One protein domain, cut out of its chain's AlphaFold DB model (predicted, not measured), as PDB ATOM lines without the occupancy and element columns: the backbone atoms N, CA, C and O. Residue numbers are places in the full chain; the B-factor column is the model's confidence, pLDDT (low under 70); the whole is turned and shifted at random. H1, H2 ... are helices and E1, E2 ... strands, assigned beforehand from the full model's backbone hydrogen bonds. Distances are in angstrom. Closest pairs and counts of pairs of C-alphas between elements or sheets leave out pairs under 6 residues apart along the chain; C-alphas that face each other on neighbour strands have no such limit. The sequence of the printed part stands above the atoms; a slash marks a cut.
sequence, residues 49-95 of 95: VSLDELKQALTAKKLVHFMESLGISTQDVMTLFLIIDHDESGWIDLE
ATOM      1  N   VAL A  49     -42.855  49.691 -18.473       75.25
ATOM      2  CA  VAL A  49     -44.250  49.362 -18.740       75.25
ATOM      3  C   VAL A  49     -44.457  47.866 -18.702       75.25
ATOM      4  O   VAL A  49     -43.825  47.103 -19.437       75.25
ATOM      5  N   SER A  50     -45.380  47.456 -17.841       76.12
ATOM      6  CA  SER A  50     -45.841  46.080 -17.760       76.12
ATOM      7  C   SER A  50     -46.799  45.722 -18.894       76.12
ATOM      8  O   SER A  50     -47.525  46.554 -19.444       76.12
ATOM      9  N   LEU A  51     -46.884  44.426 -19.193       74.19
ATOM     10  CA  LEU A  51     -47.897  43.891 -20.105       74.19
ATOM     11  C   LEU A  51     -49.335  44.225 -19.654       74.19
ATOM     12  O   LEU A  51     -50.229  44.356 -20.492       74.19
ATOM     13  N   ASP A  52     -49.570  44.368 -18.347       75.81
ATOM     14  CA  ASP A  52     -50.877  44.746 -17.802       75.81
ATOM     15  C   ASP A  52     -51.202  46.223 -18.056       75.81
ATOM     16  O   ASP A  52     -52.272  46.525 -18.578       75.81
ATOM     17  N   GLU A  53     -50.256  47.132 -17.810       76.44
ATOM     18  CA  GLU A  53     -50.400  48.551 -18.154       76.44
ATOM     19  C   GLU A  53     -50.599  48.748 -19.652       76.44
ATOM     20  O   GLU A  53     -51.473  49.509 -20.069       76.44
ATOM     21  N   LEU A  54     -49.864  47.997 -20.477       75.06
ATOM     22  CA  LEU A  54     -50.081  47.997 -21.915       75.06
ATOM     23  C   LEU A  54     -51.498  47.519 -22.264       75.06
ATOM     24  O   LEU A  54     -52.167  48.146 -23.082       75.06
ATOM     25  N   LYS A  55     -51.999  46.442 -21.650       75.69
ATOM     26  CA  LYS A  55     -53.377  45.964 -21.868       75.69
ATOM     27  C   LYS A  55     -54.428  46.972 -21.410       75.69
ATOM     28  O   LYS A  55     -55.420  47.173 -22.113       75.69
ATOM     29  N   GLN A  56     -54.233  47.605 -20.258       77.12
ATOM     30  CA  GLN A  56     -55.124  48.649 -19.759       77.12
ATOM     31  C   GLN A  56     -55.131  49.844 -20.707       77.12
ATOM     32  O   GLN A  56     -56.196  50.347 -21.066       77.12
ATOM     33  N   ALA A  57     -53.963  50.233 -21.206       73.62
ATOM     34  CA  ALA A  57     -53.847  51.295 -22.179       73.62
ATOM     35  C   ALA A  57     -54.488  50.916 -23.520       73.62
ATOM     36  O   ALA A  57     -55.224  51.718 -24.081       73.62
ATOM     37  N   LEU A  58     -54.324  49.676 -23.994       71.19
ATOM     38  CA  LEU A  58     -55.026  49.143 -25.171       71.19
ATOM     39  C   LEU A  58     -56.542  49.047 -24.969       71.19
ATOM     40  O   LEU A  58     -57.290  48.994 -25.939       71.19
ATOM     41  N   THR A  59     -57.012  49.029 -23.725       73.94
ATOM     42  CA  THR A  59     -58.439  49.109 -23.391       73.94
ATOM     43  C   THR A  59     -58.912  50.567 -23.319       73.94
ATOM     44  O   THR A  59     -60.100  50.858 -23.489       73.94
ATOM     45  N   ALA A  60     -57.996  51.519 -23.121       76.06
ATOM     46  CA  ALA A  60     -58.303  52.935 -23.141       76.06
ATOM     47  C   ALA A  60     -58.624  53.383 -24.574       76.06
ATOM     48  O   ALA A  60     -57.780  53.374 -25.470       76.06
ATOM     49  N   LYS A  61     -59.858  53.858 -24.786       68.69
ATOM     50  CA  LYS A  61     -60.336  54.334 -26.099       68.69
ATOM     51  C   LYS A  61     -59.402  55.354 -26.758       68.69
ATOM     52  O   LYS A  61     -59.267  55.345 -27.976       68.69
ATOM     53  N   LYS A  62     -58.742  56.211 -25.970       71.00
ATOM     54  CA  LYS A  62     -57.782  57.206 -26.476       71.00
ATOM     55  C   LYS A  62     -56.623  56.532 -27.223       71.00
ATOM     56  O   LYS A  62     -56.276  56.980 -28.312       71.00
ATOM     57  N   LEU A  63     -56.084  55.440 -26.673       71.12
ATOM     58  CA  LEU A  63     -54.984  54.709 -27.290       71.12
ATOM     59  C   LEU A  63     -55.433  53.944 -28.526       71.12
ATOM     60  O   LEU A  63     -54.768  54.009 -29.551       71.12
ATOM     61  N   VAL A  64     -56.573  53.255 -28.437       72.94
ATOM     62  CA  VAL A  64     -57.126  52.482 -29.558       72.94
ATOM     63  C   VAL A  64     -57.322  53.377 -30.774       72.94
ATOM     64  O   VAL A  64     -56.847  53.045 -31.852       72.94
ATOM     65  N   HIS A  65     -57.929  54.553 -30.596       77.38
ATOM     66  CA  HIS A  65     -58.127  55.495 -31.697       77.38
ATOM     67  C   HIS A  65     -56.814  56.057 -32.250       77.38
ATOM     68  O   HIS A  65     -56.687  56.238 -33.460       77.38
ATOM     69  N   PHE A  66     -55.829  56.316 -31.388       72.94
ATOM     70  CA  PHE A  66     -54.506  56.765 -31.818       72.94
ATOM     71  C   PHE A  66     -53.773  55.681 -32.625       72.94
ATOM     72  O   PHE A  66     -53.222  55.958 -33.687       72.94
ATOM     73  N   MET A  67     -53.837  54.431 -32.172       71.25
ATOM     74  CA  MET A  67     -53.256  53.275 -32.852       71.25
ATOM     75  C   MET A  67     -53.965  52.961 -34.170       71.25
ATOM     76  O   MET A  67     -53.296  52.760 -35.181       71.25
ATOM     77  N   GLU A  68     -55.298  53.011 -34.205       75.81
ATOM     78  CA  GLU A  68     -56.070  52.886 -35.444       75.81
ATOM     79  C   GLU A  68     -55.714  53.995 -36.441       75.81
ATOM     80  O   GLU A  68     -55.531  53.718 -37.625       75.81
ATOM     81  N   SER A  69     -55.527  55.235 -35.972       77.25
ATOM     82  CA  SER A  69     -55.083  56.353 -36.817       77.25
ATOM     83  C   SER A  69     -53.687  56.141 -37.411       77.25
ATOM     84  O   SER A  69     -53.371  56.726 -38.447       77.25
ATOM     85  N   LEU A  70     -52.852  55.327 -36.767       70.44
ATOM     86  CA  LEU A  70     -51.527  54.942 -37.246       70.44
ATOM     87  C   LEU A  70     -51.555  53.630 -38.062       70.44
ATOM     88  O   LEU A  70     -50.517  53.192 -38.559       70.44
ATOM     89  N   GLY A  71     -52.728  53.002 -38.224       74.75
ATOM     90  CA  GLY A  71     -52.894  51.721 -38.918       74.75
ATOM     91  C   GLY A  71     -52.328  50.528 -38.142       74.75
ATOM     92  O   GLY A  71     -51.874  49.556 -38.748       74.75
ATOM     93  N   ILE A  72     -52.309  50.626 -36.814       72.44
ATOM     94  CA  ILE A  72     -51.717  49.653 -35.897       72.44
ATOM     95  C   ILE A  72     -52.840  48.861 -35.246       72.44
ATOM     96  O   ILE A  72     -53.711  49.432 -34.590       72.44
ATOM     97  N   SER A  73     -52.811  47.539 -35.397       75.81
ATOM     98  CA  SER A  73     -53.755  46.674 -34.695       75.81
ATOM     99  C   SER A  73     -53.242  46.340 -33.296       75.81
ATOM    100  O   SER A  73     -52.039  46.297 -33.046       75.81
ATOM    101  N   THR A  74     -54.150  45.991 -32.388       73.00
ATOM    102  CA  THR A  74     -53.800  45.475 -31.051       73.00
ATOM    103  C   THR A  74     -52.845  44.271 -31.108       73.00
ATOM    104  O   THR A  74     -52.019  44.091 -30.217       73.00
ATOM    105  N   GLN A  75     -52.902  43.471 -32.180       74.50
ATOM    106  CA  GLN A  75     -51.972  42.363 -32.434       74.50
ATOM    107  C   GLN A  75     -50.550  42.817 -32.794       74.50
ATOM    108  O   GLN A  75     -49.590  42.199 -32.331       74.50
ATOM    109  N   ASP A  76     -50.391  43.890 -33.579       75.62
ATOM    110  CA  ASP A  76     -49.069  44.463 -33.877       75.62
ATOM    111  C   ASP A  76     -48.403  44.927 -32.583       75.62
ATOM    112  O   ASP A  76     -47.218  44.694 -32.380       75.62
ATOM    113  N   VAL A  77     -49.183  45.509 -31.670       74.19
ATOM    114  CA  VAL A  77     -48.697  45.977 -30.369       74.19
ATOM    115  C   VAL A  77     -48.226  44.827 -29.482       74.19
ATOM    116  O   VAL A  77     -47.156  44.918 -28.893       74.19
ATOM    117  N   MET A  78     -48.971  43.720 -29.432       75.19
ATOM    118  CA  MET A  78     -48.536  42.507 -28.722       75.19
ATOM    119  C   MET A  78     -47.270  41.904 -29.339       75.19
ATOM    120  O   MET A  78     -46.376  41.459 -28.625       75.19
ATOM    121  N   THR A  79     -47.171  41.913 -30.669       77.44
ATOM    122  CA  THR A  79     -45.982  41.420 -31.378       77.44
ATOM    123  C   THR A  79     -44.772  42.306 -31.095       77.44
ATOM    124  O   THR A  79     -43.685  41.802 -30.851       77.44
ATOM    125  N   LEU A  80     -44.954  43.626 -31.078       73.00
ATOM    126  CA  LEU A  80     -43.910  44.580 -30.709       73.00
ATOM    127  C   LEU A  80     -43.483  44.410 -29.262       73.00
ATOM    128  O   LEU A  80     -42.292  44.467 -28.991       73.00
ATOM    129  N   PHE A  81     -44.429  44.155 -28.359       73.62
ATOM    130  CA  PHE A  81     -44.109  43.866 -26.970       73.62
ATOM    131  C   PHE A  81     -43.153  42.678 -26.871       73.62
ATOM    132  O   PHE A  81     -42.105  42.810 -26.264       73.62
ATOM    133  N   LEU A  82     -43.449  41.578 -27.566       75.62
ATOM    134  CA  LEU A  82     -42.572  40.402 -27.631       75.62
ATOM    135  C   LEU A  82     -41.212  40.685 -28.290       75.62
ATOM    136  O   LEU A  82     -40.228  40.035 -27.967       75.62
ATOM    137  N   ILE A  83     -41.147  41.625 -29.238       74.94
ATOM    138  CA  ILE A  83     -39.887  42.017 -29.890       74.94
ATOM    139  C   ILE A  83     -39.021  42.870 -28.952       74.94
ATOM    140  O   ILE A  83     -37.796  42.771 -29.000       74.94
ATOM    141  N   ILE A  84     -39.642  43.728 -28.140       72.50
ATOM    142  CA  ILE A  84     -38.947  44.626 -27.210       72.50
ATOM    143  C   ILE A  84     -38.564  43.881 -25.920       72.50
ATOM    144  O   ILE A  84     -37.467  44.077 -25.403       72.50
ATOM    145  N   ASP A  85     -39.435  42.997 -25.435       76.75
ATOM    146  CA  ASP A  85     -39.240  42.138 -24.262       76.75
ATOM    147  C   ASP A  85     -38.321  40.952 -24.606       76.75
ATOM    148  O   ASP A  85     -38.733  39.796 -24.661       76.75
ATOM    149  N   HIS A  86     -37.047  41.245 -24.871       69.25
ATOM    150  CA  HIS A  86     -36.046  40.242 -25.259       69.25
ATOM    151  C   HIS A  86     -35.753  39.217 -24.145       69.25
ATOM    152  O   HIS A  86     -35.220  38.142 -24.416       69.25
ATOM    153  N   ASP A  87     -36.062  39.551 -22.892       74.88
ATOM    154  CA  ASP A  87     -35.831  38.693 -21.722       74.88
ATOM    155  C   ASP A  87     -37.080  37.889 -21.312       74.88
ATOM    156  O   ASP A  87     -37.039  37.153 -20.333       74.88
ATOM    157  N   GLU A  88     -38.202  38.029 -22.035       68.69
ATOM    158  CA  GLU A  88     -39.509  37.465 -21.640       68.69
ATOM    159  C   GLU A  88     -39.911  37.844 -20.199       68.69
ATOM    160  O   GLU A  88     -40.687  37.160 -19.525       68.69
ATOM    161  N   SER A  89     -39.358  38.955 -19.711       72.81
ATOM    162  CA  SER A  89     -39.537  39.452 -18.356       72.81
ATOM    163  C   SER A  89     -40.968  39.966 -18.155       72.81
ATOM    164  O   SER A  89     -41.460  40.021 -17.024       72.81
ATOM    165  N   GLY A  90     -41.663  40.317 -19.244       72.50
ATOM    166  CA  GLY A  90     -42.987  40.926 -19.208       72.50
ATOM    167  C   GLY A  90     -42.947  42.419 -18.880       72.50
ATOM    168  O   GLY A  90     -43.980  42.984 -18.496       72.50
ATOM    169  N   TRP A  91     -41.780  43.051 -19.057       72.69
ATOM    170  CA  TRP A  91     -41.530  44.466 -18.785       72.69
ATOM    171  C   TRP A  91     -40.749  45.092 -19.936       72.69
ATOM    172  O   TRP A  91     -39.698  44.594 -20.327       72.69
ATOM    173  N   ILE A  92     -41.234  46.223 -20.437       72.88
ATOM    174  CA  ILE A  92     -40.494  47.046 -21.393       72.88
ATOM    175  C   ILE A  92     -39.819  48.179 -20.632       72.88
ATOM    176  O   ILE A  92     -40.511  49.012 -20.050       72.88
ATOM    177  N   ASP A  93     -38.490  48.229 -20.679       70.69
ATOM    178  CA  ASP A  93     -37.713  49.385 -20.229       70.69
ATOM    179  C   ASP A  93     -37.755  50.479 -21.315       70.69
ATOM    180  O   ASP A  93     -37.541  50.212 -22.502       70.69
ATOM    181  N   LEU A  94     -38.080  51.712 -20.922       64.75
ATOM    182  CA  LEU A  94     -38.228  52.861 -21.822       64.75
ATOM    183  C   LEU A  94     -36.921  53.659 -22.006       64.75
ATOM    184  O   LEU A  94     -36.994  54.805 -22.454       64.75
ATOM    185  N   GLU A  95     -35.747  53.089 -21.706       54.34
ATOM    186  CA  GLU A  95     -34.436  53.754 -21.891       54.34
ATOM    187  C   GLU A  95     -34.227  54.240 -23.343       54.34
ATOM    188  O   GLU A  95     -34.588  53.536 -24.321       54.34
TER     189      GLU A  95
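AT A GLANCE: This is residues 49 to 95 of the 95 residues of a protein of Symbiodinium sp. KB8 (UniProt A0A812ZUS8). Three helices make a U: H1 and H3 are the two arms, running opposite ways, and H2 crosses one end between them. At the open end the short strand E1 folds back beside residues 49 to 50. The printed part has 47 residues, in the order H1, H2, H3, E1, mostly helix; it is compact, with a radius of gyration of the C-alphas of 10.8 A, and spans 30 by 19 by 17 A.

IN THESE COORDINATES: H1, residues 51 to 59, begins at C-alpha 51 (-47.897, 43.891, -20.105) and is 12.2 A long. H2 is residues 61 to 69, 12.1 A. H3, residues 74 to 84, is 15.4 A. E1, residues 91 to 93, 6.4 A, ends at C-alpha 93 (-37.713, 49.385, -20.229).

HOW THE PARTS SIT: H1 and H3 are close but not clearly touching, at a shallow tilt of 24 degrees; their closest C-alphas, Leu 58 and Thr 74, are 7.0 A apart. H2 is about perpendicular to H1, at 83 degrees, their closest C-alphas being Leu 58 and Val 64, 5.9 A. E1 pairs with no named strand, but residues 91 to 92 pair antiparallel with residues 49 to 50. In H1, H2 and H3 every O i to N i+4 pair is within hydrogen-bond range.

THE WHOLE: The printed part has no cut and no long link. Confidence is under 70 at residues 61, 86, 88 and 94 to 95.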